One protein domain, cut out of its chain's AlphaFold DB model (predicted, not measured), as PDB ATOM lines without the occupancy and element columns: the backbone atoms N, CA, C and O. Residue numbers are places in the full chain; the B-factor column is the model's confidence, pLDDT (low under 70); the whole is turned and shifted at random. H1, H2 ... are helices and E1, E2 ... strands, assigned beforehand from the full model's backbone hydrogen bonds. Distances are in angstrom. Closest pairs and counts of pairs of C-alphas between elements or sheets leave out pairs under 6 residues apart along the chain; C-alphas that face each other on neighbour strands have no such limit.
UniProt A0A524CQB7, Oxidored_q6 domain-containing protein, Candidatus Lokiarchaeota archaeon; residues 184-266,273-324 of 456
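What this domain is: This is residues 184 to 266 and 273 to 324 of the 456 residues of the protein "Oxidored_q6 domain-containing protein" of Candidatus Lokiarchaeota archaeon (UniProt A0A524CQB7). A helix, H5, has a two-stranded hairpin, E1 and E2, packed on it mainly through E2, while H2 runs beside it and H3 and H4 meet it toward its far end. At the other end of the longest axis lies a loop-rich part with the very short H1 as its one named helix, made by the earlier residues of the stretch 184 to 223, while residues 224 to 233 lead back to the level of H2. The printed part has 135 residues, with five named helices and two named strands in the order H1 H2 H3 H4 E1 E2 H5; the sheet, E1 - E2, is antiparallel. The class is mostly helix, though under half of the residues are in named elements. The whole is compact and rounded, with a radius of gyration of the C-alphas of 14.2 A and spans of 41 by 36 by 29 A.

How they stand to each other: Start at Cys 184: residues 184 to 214 hold no named element, and then comes H1, residues 215 to 218, which touches no helix. Next find H2, residues 234 to 245; it touches H5, residues 312 to 323, at a shallow tilt of 11 degrees, the same way, with the C-alphas of Val 241 and Glu 313 closest at 6.6 A. H3, residues 251 to 265, only just touches H5, with 3 pairs of C-alphas within 8 A, the closest Val 254 and Val 321 at 6.3 A; the tilt is steep, 41 degrees, opposite ways. H4, residues 279 to 285, touches H3, the closest C-alphas being those of Leu 261 and Leu 280, 7.2 A apart; they are about perpendicular at 70.5 degrees, only just beyond steep. H4 also touches residues 318 to 322 of H5, closest at the C-alphas of Leu 283 and Ser 322, 6.7 A. The helix packing is mostly crossed, with 1 of 4 touching pairs at a shallow tilt. E1, residues 292 to 297, and E2, residues 300 to 305, form a hairpin; look for N 295 and O 302 at 2.8 A and N 302 and O 295 at 2.9 A, within hydrogen-bond range. The closest C-alphas of E2 and H5, those of Ala 304 and Ile 316, are 4.1 A apart. H5 is the hub, touching three helices. In H2, H3 and H5 every O i to N i+4 pair is within hydrogen-bond range; H4 has 1 of 3, beside 2 of 4 O i to N i+3 pairs, and H1 is too short for an i+4 pair.

Where its parts are: Find C-alpha 215 at (-11.254, -44.283, 34.479), where H1 begins its 5.2 A. H2 is 16.1 A long, and H3 runs 21.0 A from C-alpha 251 at (10.642, -44.591, 35.270). H4 measures 10.2 A, E1 15.5 A and E2 16.3 A. H5 runs 17.1 A and ends at C-alpha 323, (15.527, -40.959, 24.391).

The domain as a whole: The two C-alphas farthest apart, those of Glu 192 and Met 273, are 42.9 A apart. Residues 267 to 272 are not printed, and C-alphas 266 and 273 stand 14.3 A apart across this cut, on the link from H3 to H4. The link from H1 to H2 is long, with 15 residues. Mean pLDDT of the printed part is 83.9; residues 282 to 289 and 298 to 299 are under 70.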
ATOM      1  N   CYS A 184     -12.034 -37.014  27.090       92.88
ATOM      2  CA  CYS A 184     -12.134 -35.732  27.791       92.88
ATOM      3  C   CYS A 184     -13.543 -35.132  27.713       92.88
ATOM      4  O   CYS A 184     -13.966 -34.501  28.681       92.88
ATOM      5  N   ASP A 185     -14.292 -35.370  26.636       92.19
ATOM      6  CA  ASP A 185     -15.658 -34.854  26.470       92.19
ATOM      7  C   ASP A 185     -16.650 -35.454  27.478       92.19
ATOM      8  O   ASP A 185     -17.611 -34.796  27.869       92.19
ATOM      9  N   ILE A 186     -16.384 -36.672  27.960       90.69
ATOM     10  CA  ILE A 186     -17.204 -37.377  28.962       90.69
ATOM     11  C   ILE A 186     -16.558 -37.412  30.364       90.69
ATOM     12  O   ILE A 186     -17.015 -38.127  31.262       90.69
ATOM     13  N   CYS A 187     -15.476 -36.656  30.566       91.38
ATOM     14  CA  CYS A 187     -14.702 -36.641  31.805       91.38
ATOM     15  C   CYS A 187     -15.206 -35.561  32.774       91.38
ATOM     16  O   CYS A 187     -15.125 -34.366  32.489       91.38
ATOM     17  N   THR A 188     -15.631 -35.958  33.975       90.50
ATOM     18  CA  THR A 188     -16.115 -35.022  35.010       90.50
ATOM     19  C   THR A 188     -14.987 -34.272  35.720       90.50
ATOM     20  O   THR A 188     -15.242 -33.309  36.444       90.50
ATOM     21  N   LEU A 189     -13.731 -34.683  35.508       89.75
ATOM     22  CA  LEU A 189     -12.545 -33.998  36.027       89.75
ATOM     23  C   LEU A 189     -12.014 -32.902  35.091       89.75
ATOM     24  O   LEU A 189     -11.048 -32.232  35.457       89.75
ATOM     25  N   ARG A 190     -12.588 -32.712  33.892       88.25
ATOM     26  CA  ARG A 190     -12.149 -31.666  32.951       88.25
ATOM     27  C   ARG A 190     -12.261 -30.279  33.605       88.25
ATOM     28  O   ARG A 190     -13.212 -29.999  34.328       88.25
ATOM     29  N   GLY A 191     -11.269 -29.414  33.382       85.56
ATOM     30  CA  GLY A 191     -11.124 -28.142  34.105       85.56
ATOM     31  C   GLY A 191     -10.131 -28.243  35.268       85.56
ATOM     32  O   GLY A 191      -9.113 -28.922  35.154       85.56
ATOM     33  N   GLU A 192     -10.383 -27.563  36.389       83.75
ATOM     34  CA  GLU A 192      -9.408 -27.415  37.490       83.75
ATOM     35  C   GLU A 192      -8.902 -28.745  38.070       83.75
ATOM     36  O   GLU A 192      -7.729 -28.866  38.417       83.75
ATOM     37  N   LYS A 193      -9.758 -29.774  38.136       89.56
ATOM     38  CA  LYS A 193      -9.423 -31.083  38.725       89.56
ATOM     39  C   LYS A 193      -8.687 -32.030  37.771       89.56
ATOM     40  O   LYS A 193      -8.357 -33.150  38.167       89.56
ATOM     41  N   CYS A 194      -8.423 -31.598  36.539       92.81
ATOM     42  CA  CYS A 194      -7.832 -32.429  35.499       92.81
ATOM     43  C   CYS A 194      -6.432 -32.911  35.899       92.81
ATOM     44  O   CYS A 194      -5.606 -32.128  36.373       92.81
ATOM     45  N   PHE A 195      -6.141 -34.193  35.660       93.50
ATOM     46  CA  PHE A 195      -4.828 -34.788  35.930       93.50
ATOM     47  C   PHE A 195      -3.687 -34.038  35.232       93.50
ATOM     48  O   PHE A 195      -2.684 -33.732  35.873       93.50
ATOM     49  N   LEU A 196      -3.889 -33.625  33.977       93.62
ATOM     50  CA  LEU A 196      -2.885 -32.887  33.205       93.62
ATOM     51  C   LEU A 196      -2.562 -31.517  33.816       93.62
ATOM     52  O   LEU A 196      -1.407 -31.105  33.828       93.62
ATOM     53  N   ASN A 197      -3.551 -30.829  34.398       92.19
ATOM     54  CA  ASN A 197      -3.318 -29.556  35.095       92.19
ATOM     55  C   ASN A 197      -2.541 -29.744  36.411       92.19
ATOM     56  O   ASN A 197      -1.969 -28.793  36.934       92.19
ATOM     57  N   ARG A 198      -2.515 -30.968  36.943       90.44
ATOM     58  CA  ARG A 198      -1.796 -31.354  38.164       90.44
ATOM     59  C   ARG A 198      -0.429 -31.983  37.869       90.44
ATOM     60  O   ARG A 198       0.204 -32.483  38.792       90.44
ATOM     61  N   GLY A 199       0.001 -31.988  36.605       89.44
ATOM     62  CA  GLY A 199       1.262 -32.594  36.176       89.44
ATOM     63  C   GLY A 199       1.253 -34.124  36.134       89.44
ATOM     64  O   GLY A 199       2.320 -34.722  36.095       89.44
ATOM     65  N   ILE A 200       0.077 -34.759  36.157       91.62
ATOM     66  CA  ILE A 200      -0.075 -36.217  36.062       91.62
ATOM     67  C   ILE A 200      -0.414 -36.568  34.612       91.62
ATOM     68  O   ILE A 200      -1.385 -36.036  34.060       91.62
ATOM     69  N   LEU A 201       0.362 -37.468  34.002       94.25
ATOM     70  CA  LEU A 201       0.128 -37.923  32.631       94.25
ATOM     71  C   LEU A 201      -1.250 -38.578  32.522       94.25
ATOM     72  O   LEU A 201      -1.598 -39.463  33.295       94.25
ATOM     73  N   CYS A 202      -2.056 -38.120  31.566       94.38
ATOM     74  CA  CYS A 202      -3.353 -38.707  31.264       94.38
ATOM     75  C   CYS A 202      -3.608 -38.677  29.765       94.38
ATOM     76  O   CYS A 202      -3.532 -37.627  29.133       94.38
ATOM     77  N   PHE A 203      -3.957 -39.833  29.208       95.00
ATOM     78  CA  PHE A 203      -4.022 -40.052  27.765       95.00
ATOM     79  C   PHE A 203      -5.453 -40.016  27.215       95.00
ATOM     80  O   PHE A 203      -5.698 -40.339  26.054       95.00
ATOM     81  N   GLY A 204      -6.405 -39.567  28.038       93.56
ATOM     82  CA  GLY A 204      -7.788 -39.317  27.632       93.56
ATOM     83  C   GLY A 204      -7.962 -38.436  26.382       93.56
ATOM     84  O   GLY A 204      -8.861 -38.742  25.600       93.56
ATOM     85  N   PRO A 205      -7.116 -37.414  26.122       94.81
ATOM     86  CA  PRO A 205      -7.269 -36.561  24.938       94.81
ATOM     87  C   PRO A 205      -7.151 -37.304  23.608       94.81
ATOM     88  O   PRO A 205      -7.706 -36.857  22.606       94.81
ATOM     89  N   LEU A 206      -6.428 -38.427  23.613       93.12
ATOM     90  CA  LEU A 206      -6.136 -39.242  22.434       93.12
ATOM     91  C   LEU A 206      -7.089 -40.442  22.317       93.12
ATOM     92  O   LEU A 206      -7.167 -41.071  21.268       93.12
ATOM     93  N   ALA A 207      -7.826 -40.775  23.377       91.12
ATOM     94  CA  ALA A 207      -8.625 -41.992  23.457       91.12
ATOM     95  C   ALA A 207     -10.099 -41.759  23.105       91.12
ATOM     96  O   ALA A 207     -10.688 -40.752  23.503       91.12
ATOM     97  N   SER A 208     -10.724 -42.729  22.433       90.56
ATOM     98  CA  SER A 208     -12.173 -42.752  22.188       90.56
ATOM     99  C   SER A 208     -12.973 -42.709  23.491       90.56
ATOM    100  O   SER A 208     -12.602 -43.344  24.479       90.56
ATOM    101  N   ALA A 209     -14.112 -42.026  23.491       89.56
ATOM    102  CA  ALA A 209     -15.073 -42.068  24.586       89.56
ATOM    103  C   ALA A 209     -15.678 -43.476  24.745       89.56
ATOM    104  O   ALA A 209     -16.159 -44.075  23.782       89.56
ATOM    105  N   ASP A 210     -15.692 -43.994  25.976       86.50
ATOM    106  CA  ASP A 210     -16.446 -45.194  26.349       86.50
ATOM    107  C   ASP A 210     -16.986 -45.028  27.777       86.50
ATOM    108  O   ASP A 210     -16.223 -44.908  28.738       86.50
ATOM    109  N   GLU A 211     -18.313 -45.015  27.917       82.25
ATOM    110  CA  GLU A 211     -19.001 -44.777  29.193       82.25
ATOM    111  C   GLU A 211     -18.659 -45.817  30.270       82.25
ATOM    112  O   GLU A 211     -18.668 -45.506  31.462       82.25
ATOM    113  N   LYS A 212     -18.294 -47.046  29.883       82.88
ATOM    114  CA  LYS A 212     -17.894 -48.098  30.831       82.88
ATOM    115  C   LYS A 212     -16.455 -47.903  31.321       82.88
ATOM    116  O   LYS A 212     -16.118 -48.330  32.432       82.88
ATOM    117  N   LEU A 213     -15.621 -47.241  30.515       78.56
ATOM    118  CA  LEU A 213     -14.179 -47.056  30.716       78.56
ATOM    119  C   LEU A 213     -13.809 -45.621  31.132       78.56
ATOM    120  O   LEU A 213     -12.700 -45.157  30.866       78.56
ATOM    121  N   GLN A 214     -14.708 -44.926  31.834       79.69
ATOM    122  CA  GLN A 214     -14.468 -43.606  32.432       79.69
ATOM    123  C   GLN A 214     -13.510 -43.673  33.642       79.69
ATOM    124  O   GLN A 214     -13.866 -43.283  34.756       79.69
ATOM    125  N   TYR A 215     -12.290 -44.180  33.443       84.12
ATOM    126  CA  TYR A 215     -11.254 -44.283  34.479       84.12
ATOM    127  C   TYR A 215     -11.043 -42.966  35.245       84.12
ATOM    128  O   TYR A 215     -11.058 -43.013  36.479       84.12
ATOM    129  N   PRO A 216     -10.992 -41.783  34.586       84.44
ATOM    130  CA  PRO A 216     -10.849 -40.517  35.303       84.44
ATOM    131  C   PRO A 216     -11.949 -40.262  36.330       84.44
ATOM    132  O   PRO A 216     -11.662 -39.821  37.441       84.44
ATOM    133  N   ASN A 217     -13.195 -40.624  36.020       83.50
ATOM    134  CA  ASN A 217     -14.331 -40.426  36.924       83.50
ATOM    135  C   ASN A 217     -14.261 -41.357  38.152       83.50
ATOM    136  O   ASN A 217     -14.907 -41.092  39.163       83.50
ATOM    137  N   LYS A 218     -13.451 -42.421  38.083       84.12
ATOM    138  CA  LYS A 218     -13.143 -43.345  39.188       84.12
ATOM    139  C   LYS A 218     -11.871 -42.954  39.955       84.12
ATOM    140  O   LYS A 218     -11.489 -43.654  40.886       84.12
ATOM    141  N   GLY A 219     -11.228 -41.841  39.591       84.06
ATOM    142  CA  GLY A 219      -9.970 -41.390  40.189       84.06
ATOM    143  C   GLY A 219      -8.717 -42.032  39.585       84.06
ATOM    144  O   GLY A 219      -7.631 -41.843  40.125       84.06
ATOM    145  N   GLU A 220      -8.848 -42.745  38.466       88.00
ATOM    146  CA  GLU A 220      -7.748 -43.411  37.767       88.00
ATOM    147  C   GLU A 220      -7.387 -42.681  36.467       88.00
ATOM    148  O   GLU A 220      -8.231 -42.089  35.797       88.00
ATOM    149  N   VAL A 221      -6.123 -42.738  36.063       91.00
ATOM    150  CA  VAL A 221      -5.683 -42.172  34.784       91.00
ATOM    151  C   VAL A 221      -6.299 -42.945  33.609       91.00
ATOM    152  O   VAL A 221      -6.404 -44.170  33.630       91.00
ATOM    153  N   CYS A 222      -6.677 -42.238  32.539       91.00
ATOM    154  CA  CYS A 222      -7.048 -42.891  31.287       91.00
ATOM    155  C   CYS A 222      -5.788 -43.316  30.522       91.00
ATOM    156  O   CYS A 222      -5.047 -42.458  30.048       91.00
ATOM    157  N   TYR A 223      -5.593 -44.626  30.357       90.12
ATOM    158  CA  TYR A 223      -4.525 -45.219  29.539       90.12
ATOM    159  C   TYR A 223      -4.995 -45.625  28.132       90.12
ATOM    160  O   TYR A 223      -4.372 -46.460  27.491       90.12
ATOM    161  N   GLY A 224      -6.114 -45.088  27.643       87.25
ATOM    162  CA  GLY A 224      -6.533 -45.298  26.253       87.25
ATOM    163  C   GLY A 224      -7.046 -46.695  25.893       87.25
ATOM    164  O   GLY A 224      -7.072 -47.032  24.717       87.25
ATOM    165  N   ALA A 225      -7.520 -47.492  26.860       84.38
ATOM    166  CA  ALA A 225      -8.063 -48.840  26.616       84.38
ATOM    167  C   ALA A 225      -9.240 -48.893  25.614       84.38
ATOM    168  O   ALA A 225      -9.523 -49.937  25.023       84.38
ATOM    169  N   SER A 226      -9.933 -47.773  25.401       83.88
ATOM    170  CA  SER A 226     -10.977 -47.634  24.383       83.88
ATOM    171  C   SER A 226     -10.425 -47.599  22.949       83.88
ATOM    172  O   SER A 226     -11.154 -47.951  22.021       83.88
ATOM    173  N   GLY A 227      -9.134 -47.315  22.755       83.94
ATOM    174  CA  GLY A 227      -8.486 -47.159  21.450       83.94
ATOM    175  C   GLY A 227      -8.507 -45.713  20.929       83.94
ATOM    176  O   GLY A 227      -8.913 -44.806  21.664       83.94
ATOM    177  N   PRO A 228      -8.076 -45.484  19.674       87.06
ATOM    178  CA  PRO A 228      -7.951 -44.148  19.081       87.06
ATOM    179  C   PRO A 228      -9.296 -43.425  18.959       87.06
ATOM    180  O   PRO A 228     -10.328 -44.073  18.804       87.06
ATOM    181  N   THR A 229      -9.289 -42.090  19.024       88.75
ATOM    182  CA  THR A 229     -10.431 -41.198  18.713       88.75
ATOM    183  C   THR A 229     -10.278 -40.574  17.323       88.75
ATOM    184  O   THR A 229      -9.153 -40.349  16.879       88.75
ATOM    185  N   LYS A 230     -11.387 -40.236  16.648       87.06
ATOM    186  CA  LYS A 230     -11.361 -39.413  15.416       87.06
ATOM    187  C   LYS A 230     -11.154 -37.929  15.720       87.06
ATOM    188  O   LYS A 230     -10.679 -37.187  14.865       87.06
ATOM    189  N   ASN A 231     -11.499 -37.498  16.932       91.31
ATOM    190  CA  ASN A 231     -11.481 -36.097  17.337       91.31
ATOM    191  C   ASN A 231     -10.668 -35.906  18.622       91.31
ATOM    192  O   ASN A 231     -11.155 -36.159  19.726       91.31
ATOM    193  N   ILE A 232      -9.418 -35.478  18.467       92.31
ATOM    194  CA  ILE A 232      -8.484 -35.252  19.574       92.31
ATOM    195  C   ILE A 232      -8.884 -33.998  20.357       92.31
ATOM    196  O   ILE A 232      -9.128 -32.939  19.776       92.31
ATOM    197  N   ALA A 233      -8.886 -34.091  21.690       93.50
ATOM    198  CA  ALA A 233      -9.077 -32.928  22.557       93.50
ATOM    199  C   ALA A 233      -7.808 -32.062  22.565       93.50
ATOM    200  O   ALA A 233      -6.920 -32.264  23.392       93.50
ATOM    201  N   LYS A 234      -7.711 -31.121  21.618       90.62
ATOM    202  CA  LYS A 234      -6.490 -30.344  21.328       90.62
ATOM    203  C   LYS A 234      -5.872 -29.679  22.560       90.62
ATOM    204  O   LYS A 234      -4.694 -29.897  22.823       90.62
ATOM    205  N   ASP A 235      -6.661 -28.944  23.341       91.00
ATOM    206  CA  ASP A 235      -6.162 -28.199  24.506       91.00
ATOM    207  C   ASP A 235      -5.534 -29.126  25.557       91.00
ATOM    208  O   ASP A 235      -4.497 -28.828  26.152       91.00
ATOM    209  N   GLU A 236      -6.162 -30.270  25.821       94.62
ATOM    210  CA  GLU A 236      -5.621 -31.262  26.740       94.62
ATOM    211  C   GLU A 236      -4.456 -32.056  26.129       94.62
ATOM    212  O   GLU A 236      -3.478 -32.331  26.825       94.62
ATOM    213  N   ALA A 237      -4.505 -32.380  24.838       92.00
ATOM    214  CA  ALA A 237      -3.418 -33.056  24.131       92.00
ATOM    215  C   ALA A 237      -2.129 -32.217  24.146       92.00
ATOM    216  O   ALA A 237      -1.054 -32.739  24.441       92.00
ATOM    217  N   GLN A 238      -2.236 -30.899  23.959       90.12
ATOM    218  CA  GLN A 238      -1.114 -29.966  24.085       90.12
ATOM    219  C   GLN A 238      -0.500 -29.976  25.490       90.12
ATOM    220  O   GLN A 238       0.724 -29.977  25.637       90.12
ATOM    221  N   LYS A 239      -1.327 -30.030  26.542       93.19
ATOM    222  CA  LYS A 239      -0.834 -30.134  27.927       93.19
ATOM    223  C   LYS A 239      -0.074 -31.434  28.155       93.19
ATOM    224  O   LYS A 239       0.990 -31.405  28.767       93.19
ATOM    225  N   LEU A 240      -0.602 -32.551  27.651       93.44
ATOM    226  CA  LEU A 240       0.069 -33.849  27.707       93.44
ATOM    227  C   LEU A 240       1.428 -33.795  27.003       93.44
ATOM    228  O   LEU A 240       2.435 -34.155  27.609       93.44
ATOM    229  N   VAL A 241       1.470 -33.288  25.768       92.06
ATOM    230  CA  VAL A 241       2.717 -33.125  25.006       92.06
ATOM    231  C   VAL A 241       3.719 -32.282  25.787       92.06
ATOM    232  O   VAL A 241       4.851 -32.712  25.989       92.06
ATOM    233  N   LYS A 242       3.296 -31.125  26.305       91.00
ATOM    234  CA  LYS A 242       4.167 -30.230  27.071       91.00
ATOM    235  C   LYS A 242       4.749 -30.907  28.313       91.00
ATOM    236  O   LYS A 242       5.921 -30.700  28.608       91.00
ATOM    237  N   LEU A 243       3.972 -31.716  29.038       91.56
ATOM    238  CA  LEU A 243       4.481 -32.470  30.192       91.56
ATOM    239  C   LEU A 243       5.568 -33.469  29.789       91.56
ATOM    240  O   LEU A 243       6.560 -33.597  30.500       91.56
ATOM    241  N   VAL A 244       5.398 -34.128  28.645       90.88
ATOM    242  CA  VAL A 244       6.318 -35.168  28.168       90.88
ATOM    243  C   VAL A 244       7.588 -34.585  27.547       90.88
ATOM    244  O   VAL A 244       8.642 -35.207  27.619       90.88
ATOM    245  N   THR A 245       7.523 -33.387  26.962       88.94
ATOM    246  CA  THR A 245       8.668 -32.770  26.272       88.94
ATOM    247  C   THR A 245       9.422 -31.734  27.103       88.94
ATOM    248  O   THR A 245      10.522 -31.343  26.720       88.94
ATOM    249  N   SER A 246       8.848 -31.236  28.203       87.62
ATOM    250  CA  SER A 246       9.467 -30.171  29.018       87.62
ATOM    251  C   SER A 246      10.494 -30.666  30.036       87.62
ATOM    252  O   SER A 246      11.206 -29.847  30.617       87.62
ATOM    253  N   LYS A 247      10.577 -31.979  30.260       85.69
ATOM    254  CA  LYS A 247      11.483 -32.593  31.231       85.69
ATOM    255  C   LYS A 247      11.961 -33.963  30.766       85.69
ATOM    256  O   LYS A 247      11.398 -34.553  29.849       85.69
ATOM    257  N   GLU A 248      12.987 -34.467  31.439       86.44
ATOM    258  CA  GLU A 248      13.345 -35.879  31.364       86.44
ATOM    259  C   GLU A 248      12.284 -36.714  32.098       86.44
ATOM    260  O   GLU A 248      11.834 -36.339  33.184       86.44
ATOM    261  N   LEU A 249      11.854 -37.807  31.466       88.25
ATOM    262  CA  LEU A 249      10.821 -38.699  31.989       88.25
ATOM    263  C   LEU A 249      11.409 -39.633  33.042       88.25
ATOM    264  O   LEU A 249      12.431 -40.274  32.787       88.25
ATOM    265  N   ASP A 250      10.729 -39.761  34.180       88.38
ATOM    266  CA  ASP A 250      11.082 -40.769  35.179       88.38
ATOM    267  C   ASP A 250      10.564 -42.175  34.809       88.38
ATOM    268  O   ASP A 250       9.778 -42.358  33.874       88.38
ATOM    269  N   GLY A 251      11.005 -43.198  35.548       77.06
ATOM    270  CA  GLY A 251      10.642 -44.591  35.270       77.06
ATOM    271  C   GLY A 251       9.138 -44.891  35.363       77.06
ATOM    272  O   GLY A 251       8.647 -45.749  34.627       77.06
ATOM    273  N   ASN A 252       8.383 -44.182  36.211       84.81
ATOM    274  CA  ASN A 252       6.929 -44.354  36.295       84.81
ATOM    275  C   ASN A 252       6.241 -43.716  35.089       84.81
ATOM    276  O   ASN A 252       5.333 -44.311  34.516       84.81
ATOM    277  N   GLU A 253       6.702 -42.541  34.664       89.38
ATOM    278  CA  GLU A 253       6.179 -41.853  33.483       89.38
ATOM    279  C   GLU A 253       6.442 -42.640  32.200       89.38
ATOM    280  O   GLU A 253       5.546 -42.780  31.364       89.38
ATOM    281  N   VAL A 254       7.634 -43.227  32.063       83.75
ATOM    282  CA  VAL A 254       7.933 -44.161  30.969       83.75
ATOM    283  C   VAL A 254       6.986 -45.361  31.027       83.75
ATOM    284  O   VAL A 254       6.368 -45.691  30.013       83.75
ATOM    285  N   ALA A 255       6.804 -45.986  32.195       81.00
ATOM    286  CA  ALA A 255       5.888 -47.117  32.349       81.00
ATOM    287  C   ALA A 255       4.434 -46.756  31.991       81.00
ATOM    288  O   ALA A 255       3.749 -47.542  31.330       81.00
ATOM    289  N   ASP A 256       3.977 -45.562  32.366       87.62
ATOM    290  CA  ASP A 256       2.642 -45.057  32.052       87.62
ATOM    291  C   ASP A 256       2.442 -44.852  30.548       87.62
ATOM    292  O   ASP A 256       1.410 -45.262  30.007       87.62
ATOM    293  N   ILE A 257       3.431 -44.281  29.853       87.06
ATOM    294  CA  ILE A 257       3.382 -44.098  28.396       87.06
ATOM    295  C   ILE A 257       3.406 -45.455  27.681       87.06
ATOM    296  O   ILE A 257       2.617 -45.672  26.763       87.06
ATOM    297  N   LEU A 258       4.242 -46.405  28.111       79.25
ATOM    298  CA  LEU A 258       4.278 -47.755  27.528       79.25
ATOM    299  C   LEU A 258       2.958 -48.502  27.724       79.25
ATOM    300  O   LEU A 258       2.452 -49.144  26.796       79.25
ATOM    301  N   LYS A 259       2.374 -48.396  28.921       82.69
ATOM    302  CA  LYS A 259       1.059 -48.958  29.232       82.69
ATOM    303  C   LYS A 259      -0.021 -48.330  28.359       82.69
ATOM    304  O   LYS A 259      -0.849 -49.061  27.817       82.69
ATOM    305  N   PHE A 260       0.005 -47.008  28.192       87.94
ATOM    306  CA  PHE A 260      -0.883 -46.312  27.270       87.94
ATOM    307  C   PHE A 260      -0.729 -46.831  25.845       87.94
ATOM    308  O   PHE A 260      -1.715 -47.268  25.275       87.94
ATOM    309  N   LEU A 261       0.481 -46.854  25.285       80.94
ATOM    310  CA  LEU A 261       0.716 -47.270  23.900       80.94
ATOM    311  C   LEU A 261       0.246 -48.708  23.644       80.94
ATOM    312  O   LEU A 261      -0.412 -48.966  22.639       80.94
ATOM    313  N   THR A 262       0.486 -49.612  24.599       75.38
ATOM    314  CA  THR A 262       0.012 -51.006  24.546       75.38
ATOM    315  C   THR A 262      -1.517 -51.080  24.494       75.38
ATOM    316  O   THR A 262      -2.091 -51.790  23.670       75.38
ATOM    317  N   LEU A 263      -2.203 -50.336  25.367       79.12
ATOM    318  CA  LEU A 263      -3.667 -50.339  25.454       79.12
ATOM    319  C   LEU A 263      -4.333 -49.556  24.316       79.12
ATOM    320  O   LEU A 263      -5.411 -49.932  23.863       79.12
ATOM    321  N   TYR A 264      -3.683 -48.494  23.850       80.44
ATOM    322  CA  TYR A 264      -4.133 -47.600  22.792       80.44
ATOM    323  C   TYR A 264      -4.074 -48.270  21.423       80.44
ATOM    324  O   TYR A 264      -5.076 -48.295  20.709       80.44
ATOM    325  N   ALA A 265      -2.920 -48.853  21.082       73.38
ATOM    326  CA  ALA A 265      -2.750 -49.614  19.848       73.38
ATOM    327  C   ALA A 265      -3.453 -50.980  19.925       73.38
ATOM    328  O   ALA A 265      -3.712 -51.603  18.901       73.38
ATOM    329  N   LYS A 266      -3.779 -51.436  21.145       70.44
ATOM    330  CA  LYS A 266      -4.329 -52.763  21.454       70.44
ATOM    331  C   LYS A 266      -3.426 -53.903  20.996       70.44
ATOM    332  O   LYS A 266      -3.913 -55.013  20.847       70.44
ATOM    333  N   MET A 273       6.560 -62.193  17.867       84.31
ATOM    334  CA  MET A 273       5.902 -61.613  16.694       84.31
ATOM    335  C   MET A 273       6.543 -60.263  16.349       84.31
ATOM    336  O   MET A 273       7.167 -59.639  17.209       84.31
ATOM    337  N   TYR A 274       6.478 -59.852  15.085       82.69
ATOM    338  CA  TYR A 274       6.720 -58.469  14.686       82.69
ATOM    339  C   TYR A 274       5.488 -57.933  13.955       82.69
ATOM    340  O   TYR A 274       4.961 -58.629  13.091       82.69
ATOM    341  N   VAL A 275       5.016 -56.741  14.306       82.50
ATOM    342  CA  VAL A 275       3.877 -56.068  13.664       82.50
ATOM    343  C   VAL A 275       4.367 -54.721  13.153       82.50
ATOM    344  O   VAL A 275       4.746 -53.871  13.955       82.50
ATOM    345  N   LYS A 276       4.354 -54.517  11.830       78.00
ATOM    346  CA  LYS A 276       4.875 -53.301  11.185       78.00
ATOM    347  C   LYS A 276       4.240 -52.048  11.775       78.00
ATOM    348  O   LYS A 276       4.946 -51.110  12.119       78.00
ATOM    349  N   GLY A 277       2.916 -52.069  11.920       73.00
ATOM    350  CA  GLY A 277       2.121 -50.966  12.459       73.00
ATOM    351  C   GLY A 277       2.165 -50.817  13.981       73.00
ATOM    352  O   GLY A 277       1.378 -50.039  14.511       73.00
ATOM    353  N   ASP A 278       3.019 -51.560  14.700       76.69
ATOM    354  CA  ASP A 278       3.168 -51.393  16.145       76.69
ATOM    355  C   ASP A 278       4.205 -50.302  16.473       76.69
ATOM    356  O   ASP A 278       5.413 -50.526  16.317       76.69
ATOM    357  N   PRO A 279       3.762 -49.136  16.986       71.38
ATOM    358  CA  PRO A 279       4.651 -48.031  17.327       71.38
ATOM    359  C   PRO A 279       5.711 -48.380  18.382       71.38
ATOM    360  O   PRO A 279       6.787 -47.782  18.399       71.38
ATOM    361  N   LEU A 280       5.444 -49.332  19.279       73.44
ATOM    362  CA  LEU A 280       6.421 -49.758  20.282       73.44
ATOM    363  C   LEU A 280       7.495 -50.649  19.665       73.44
ATOM    364  O   LEU A 280       8.673 -50.501  19.992       73.44
ATOM    365  N   GLN A 281       7.111 -51.548  18.758       72.38
ATOM    366  CA  GLN A 281       8.065 -52.434  18.088       72.38
ATOM    367  C   GLN A 281       8.932 -51.672  17.088       72.38
ATOM    368  O   GLN A 281      10.125 -51.954  16.976       72.38
ATOM    369  N   ALA A 282       8.371 -50.651  16.440       65.75
ATOM    370  CA  ALA A 282       9.091 -49.700  15.602       65.75
ATOM    371  C   ALA A 282      10.329 -49.094  16.290       65.75
ATOM    372  O   ALA A 282      11.386 -48.961  15.670       65.75
ATOM    373  N   LEU A 283      10.226 -48.772  17.587       67.19
ATOM    374  CA  LEU A 283      11.335 -48.205  18.361       67.19
ATOM    375  C   LEU A 283      12.528 -49.159  18.516       67.19
ATOM    376  O   LEU A 283      13.659 -48.675  18.648       67.19
ATOM    377  N   GLY A 284      12.276 -50.470  18.541       63.22
ATOM    378  CA  GLY A 284      13.292 -51.507  18.741       63.22
ATOM    379  C   GLY A 284      13.793 -52.175  17.462       63.22
ATOM    380  O   GLY A 284      14.957 -52.541  17.364       63.22
ATOM    381  N   HIS A 285      12.935 -52.318  16.453       59.59
ATOM    382  CA  HIS A 285      13.263 -53.064  15.240       59.59
ATOM    383  C   HIS A 285      13.966 -52.226  14.180       59.59
ATOM    384  O   HIS A 285      14.996 -52.641  13.652       59.59
ATOM    385  N   ASN A 286      13.405 -51.068  13.831       59.34
ATOM    386  CA  ASN A 286      13.932 -50.279  12.729       59.34
ATOM    387  C   ASN A 286      13.461 -48.826  12.822       59.34
ATOM    388  O   ASN A 286      12.481 -48.427  12.198       59.34
ATOM    389  N   ARG A 287      14.201 -47.993  13.569       54.50
ATOM    390  CA  ARG A 287      13.926 -46.543  13.655       54.50
ATOM    391  C   ARG A 287      13.891 -45.854  12.281       54.50
ATOM    392  O   ARG A 287      13.358 -44.758  12.179       54.50
ATOM    393  N   ALA A 288      14.459 -46.471  11.240       49.28
ATOM    394  CA  ALA A 288      14.413 -45.962   9.872       49.28
ATOM    395  C   ALA A 288      13.026 -46.076   9.213       49.28
ATOM    396  O   ALA A 288      12.743 -45.291   8.313       49.28
ATOM    397  N   ASP A 289      12.162 -46.993   9.666       58.00
ATOM    398  CA  ASP A 289      10.801 -47.150   9.122       58.00
ATOM    399  C   ASP A 289       9.898 -45.956   9.480       58.00
ATOM    400  O   ASP A 289       8.889 -45.719   8.819       58.00
ATOM    401  N   TYR A 290      10.285 -45.180  10.500       71.81
ATOM    402  CA  TYR A 290       9.534 -44.039  11.013       71.81
ATOM    403  C   TYR A 290      10.471 -42.842  11.231       71.81
ATOM    404  O   TYR A 290      11.020 -42.675  12.324       71.81
ATOM    405  N   PRO A 291      10.706 -42.015  10.196       77.50
ATOM    406  CA  PRO A 291      11.660 -40.916  10.274       77.50
ATOM    407  C   PRO A 291      11.259 -39.882  11.334       77.50
ATOM    408  O   PRO A 291      10.082 -39.665  11.620       77.50
ATOM    409  N   GLU A 292      12.256 -39.205  11.909       85.75
ATOM    410  CA  GLU A 292      12.000 -38.074  12.803       85.75
ATOM    411  C   GLU A 292      11.490 -36.869  11.989       85.75
ATOM    412  O   GLU A 292      12.151 -36.408  11.054       85.75
ATOM    413  N   LYS A 293      10.349 -36.304  12.388       88.19
ATOM    414  CA  LYS A 293       9.819 -35.030  11.891       88.19
ATOM    415  C   LYS A 293       9.802 -33.967  12.989       88.19
ATOM    416  O   LYS A 293       9.874 -34.265  14.182       88.19
ATOM    417  N   THR A 294       9.749 -32.704  12.576       89.12
ATOM    418  CA  THR A 294       9.581 -31.564  13.486       89.12
ATOM    419  C   THR A 294       8.154 -31.055  13.364       89.12
ATOM    420  O   THR A 294       7.686 -30.827  12.251       89.12
ATOM    421  N   ILE A 295       7.489 -30.866  14.497       86.44
ATOM    422  CA  ILE A 295       6.107 -30.404  14.588       86.44
ATOM    423  C   ILE A 295       6.100 -29.098  15.371       86.44
ATOM    424  O   ILE A 295       6.704 -29.008  16.441       86.44
ATOM    425  N   GLU A 296       5.433 -28.086  14.828       81.06
ATOM    426  CA  GLU A 296       5.246 -26.813  15.510       81.06
ATOM    427  C   GLU A 296       3.992 -26.891  16.389       81.06
ATOM    428  O   GLU A 296       2.875 -27.044  15.895       81.06
ATOM    429  N   LEU A 297       4.182 -26.811  17.706       75.50
ATOM    430  CA  LEU A 297       3.109 -26.779  18.699       75.50
ATOM    431  C   LEU A 297       3.276 -25.525  19.560       75.50
ATOM    432  O   LEU A 297       4.285 -25.371  20.251       75.50
ATOM    433  N   ASP A 298       2.302 -24.613  19.489       65.38
ATOM    434  CA  ASP A 298       2.252 -23.339  20.227       65.38
ATOM    435  C   ASP A 298       3.558 -22.517  20.165       65.38
ATOM    436  O   ASP A 298       4.053 -22.004  21.169       65.38
ATOM    437  N   GLY A 299       4.147 -22.409  18.968       69.25
ATOM    438  CA  GLY A 299       5.387 -21.658  18.732       69.25
ATOM    439  C   GLY A 299       6.661 -22.356  19.223       69.25
ATOM    440  O   GLY A 299       7.728 -21.741  19.244       69.25
ATOM    441  N   SER A 300       6.572 -23.629  19.620       71.50
ATOM    442  CA  SER A 300       7.715 -24.472  19.974       71.50
ATOM    443  C   SER A 300       7.876 -25.634  18.993       71.50
ATOM    444  O   SER A 300       6.909 -26.292  18.614       71.50
ATOM    445  N   ASN A 301       9.119 -25.883  18.573       85.44
ATOM    446  CA  ASN A 301       9.456 -26.985  17.675       85.44
ATOM    447  C   ASN A 301       9.708 -28.256  18.485       85.44
ATOM    448  O   ASN A 301      10.698 -28.346  19.215       85.44
ATOM    449  N   VAL A 302       8.836 -29.245  18.324       87.31
ATOM    450  CA  VAL A 302       8.909 -30.539  19.003       87.31
ATOM    451  C   VAL A 302       9.296 -31.623  18.001       87.31
ATOM    452  O   VAL A 302       8.846 -31.626  16.857       87.31
ATOM    453  N   LYS A 303      10.159 -32.552  18.417       89.44
ATOM    454  CA  LYS A 303      10.530 -33.725  17.617       89.44
ATOM    455  C   LYS A 303       9.534 -34.863  17.829       89.44
ATOM    456  O   LYS A 303       9.157 -35.145  18.965       89.44
ATOM    457  N   ALA A 304       9.152 -35.517  16.740       88.19
ATOM    458  CA  ALA A 304       8.218 -36.636  16.719       88.19
ATOM    459  C   ALA A 304       8.699 -37.712  15.742       88.19
ATOM    460  O   ALA A 304       9.376 -37.393  14.767       88.19
ATOM    461  N   LEU A 305       8.322 -38.969  15.968       85.62
ATOM    462  CA  LEU A 305       8.413 -40.002  14.933       85.62
ATOM    463  C   LEU A 305       7.203 -39.898  14.001       85.62
ATOM    464  O   LEU A 305       6.081 -39.696  14.465       85.62
ATOM    465  N   ASP A 306       7.423 -40.014  12.694       84.31
ATOM    466  CA  ASP A 306       6.346 -39.981  11.708       84.31
ATOM    467  C   ASP A 306       5.719 -41.360  11.526       84.31
ATOM    468  O   ASP A 306       6.227 -42.169  10.765       84.31
ATOM    469  N   LEU A 307       4.633 -41.634  12.250       76.31
ATOM    470  CA  LEU A 307       4.086 -42.979  12.449       76.31
ATOM    471  C   LEU A 307       3.019 -43.438  11.437       76.31
ATOM    472  O   LEU A 307       2.283 -44.358  11.760       76.31
ATOM    473  N   ASN A 308       2.893 -42.826  10.254       70.88
ATOM    474  CA  ASN A 308       1.959 -43.231   9.180       70.88
ATOM    475  C   ASN A 308       0.582 -43.755   9.663       70.88
ATOM    476  O   ASN A 308       0.354 -44.958   9.773       70.88
ATOM    477  N   GLY A 309      -0.366 -42.847   9.916       73.88
ATOM    478  CA  GLY A 309      -1.735 -43.198  10.331       73.88
ATOM    479  C   GLY A 309      -2.002 -43.068  11.834       73.88
ATOM    480  O   GLY A 309      -3.155 -43.148  12.257       73.88
ATOM    481  N   PHE A 310      -0.972 -42.786  12.634       79.50
ATOM    482  CA  PHE A 310      -1.124 -42.345  14.020       79.50
ATOM    483  C   PHE A 310      -1.081 -40.812  14.137       79.50
ATOM    484  O   PHE A 310      -0.396 -40.160  13.344       79.50
ATOM    485  N   PRO A 311      -1.758 -40.229  15.144       84.62
ATOM    486  CA  PRO A 311      -1.629 -38.813  15.459       84.62
ATOM    487  C   PRO A 311      -0.200 -38.404  15.817       84.62
ATOM    488  O   PRO A 311       0.558 -39.172  16.417       84.62
ATOM    489  N   ASP A 312       0.121 -37.151  15.521       88.38
ATOM    490  CA  ASP A 312       1.411 -36.525  15.800       88.38
ATOM    491  C   ASP A 312       1.807 -36.612  17.280       88.38
ATOM    492  O   ASP A 312       2.971 -36.846  17.607       88.38
ATOM    493  N   GLU A 313       0.836 -36.518  18.188       89.50
ATOM    494  CA  GLU A 313       1.045 -36.643  19.626       89.50
ATOM    495  C   GLU A 313       1.597 -38.020  20.011       89.50
ATOM    496  O   GLU A 313       2.470 -38.104  20.870       89.50
ATOM    497  N   ILE A 314       1.163 -39.097  19.345       86.75
ATOM    498  CA  ILE A 314       1.717 -40.445  19.562       86.75
ATOM    499  C   ILE A 314       3.183 -40.487  19.117       86.75
ATOM    500  O   ILE A 314       4.033 -41.027  19.829       86.75
ATOM    501  N   GLY A 315       3.491 -39.859  17.978       86.62
ATOM    502  CA  GLY A 315       4.856 -39.697  17.471       86.62
ATOM    503  C   GLY A 315       5.772 -38.962  18.448       86.62
ATOM    504  O   GLY A 315       6.926 -39.357  18.630       86.62
ATOM    505  N   ILE A 316       5.260 -37.925  19.112       88.44
ATOM    506  CA  ILE A 316       5.984 -37.163  20.138       88.44
ATOM    507  C   ILE A 316       6.227 -38.016  21.386       88.44
ATOM    508  O   ILE A 316       7.355 -38.061  21.881       88.44
ATOM    509  N   LEU A 317       5.197 -38.714  21.880       87.88
ATOM    510  CA  LEU A 317       5.305 -39.594  23.049       87.88
ATOM    511  C   LEU A 317       6.381 -40.665  22.835       87.88
ATOM    512  O   LEU A 317       7.260 -40.833  23.679       87.88
ATOM    513  N   LEU A 318       6.359 -41.350  21.689       84.25
ATOM    514  CA  LEU A 318       7.371 -42.352  21.354       84.25
ATOM    515  C   LEU A 318       8.763 -41.753  21.201       84.25
ATOM    516  O   LEU A 318       9.728 -42.350  21.678       84.25
ATOM    517  N   HIS A 319       8.887 -40.592  20.552       86.94
ATOM    518  CA  HIS A 319      10.176 -39.923  20.429       86.94
ATOM    519  C   HIS A 319      10.760 -39.631  21.820       86.94
ATOM    520  O   HIS A 319      11.915 -39.973  22.066       86.94
ATOM    521  N   ALA A 320       9.966 -39.088  22.749       86.12
ATOM    522  CA  ALA A 320      10.400 -38.814  24.120       86.12
ATOM    523  C   ALA A 320      10.816 -40.090  24.873       86.12
ATOM    524  O   ALA A 320      11.912 -40.142  25.434       86.12
ATOM    525  N   VAL A 321      10.000 -41.150  24.811       83.44
ATOM    526  CA  VAL A 321      10.324 -42.461  25.402       83.44
ATOM    527  C   VAL A 321      11.628 -43.020  24.827       83.44
ATOM    528  O   VAL A 321      12.480 -43.482  25.576       83.44
ATOM    529  N   SER A 322      11.842 -42.913  23.513       78.06
ATOM    530  CA  SER A 322      13.024 -43.461  22.829       78.06
ATOM    531  C   SER A 322      14.368 -42.849  23.245       78.06
ATOM    532  O   SER A 322      15.417 -43.432  22.938       78.06
ATOM    533  N   LYS A 323      14.345 -41.664  23.874       81.94
ATOM    534  CA  LYS A 323      15.527 -40.959  24.391       81.94
ATOM    535  C   LYS A 323      15.704 -41.142  25.901       81.94
ATOM    536  O   LYS A 323      16.767 -40.790  26.403       81.94
ATOM    537  N   SER A 324      14.702 -41.663  26.614       77.50
ATOM    538  CA  SER A 324      14.800 -41.885  28.057       77.50
ATOM    539  C   SER A 324      15.765 -43.042  28.356       77.50
ATOM    540  O   SER A 324      15.639 -44.106  27.741       77.50
TER     541      SER A 324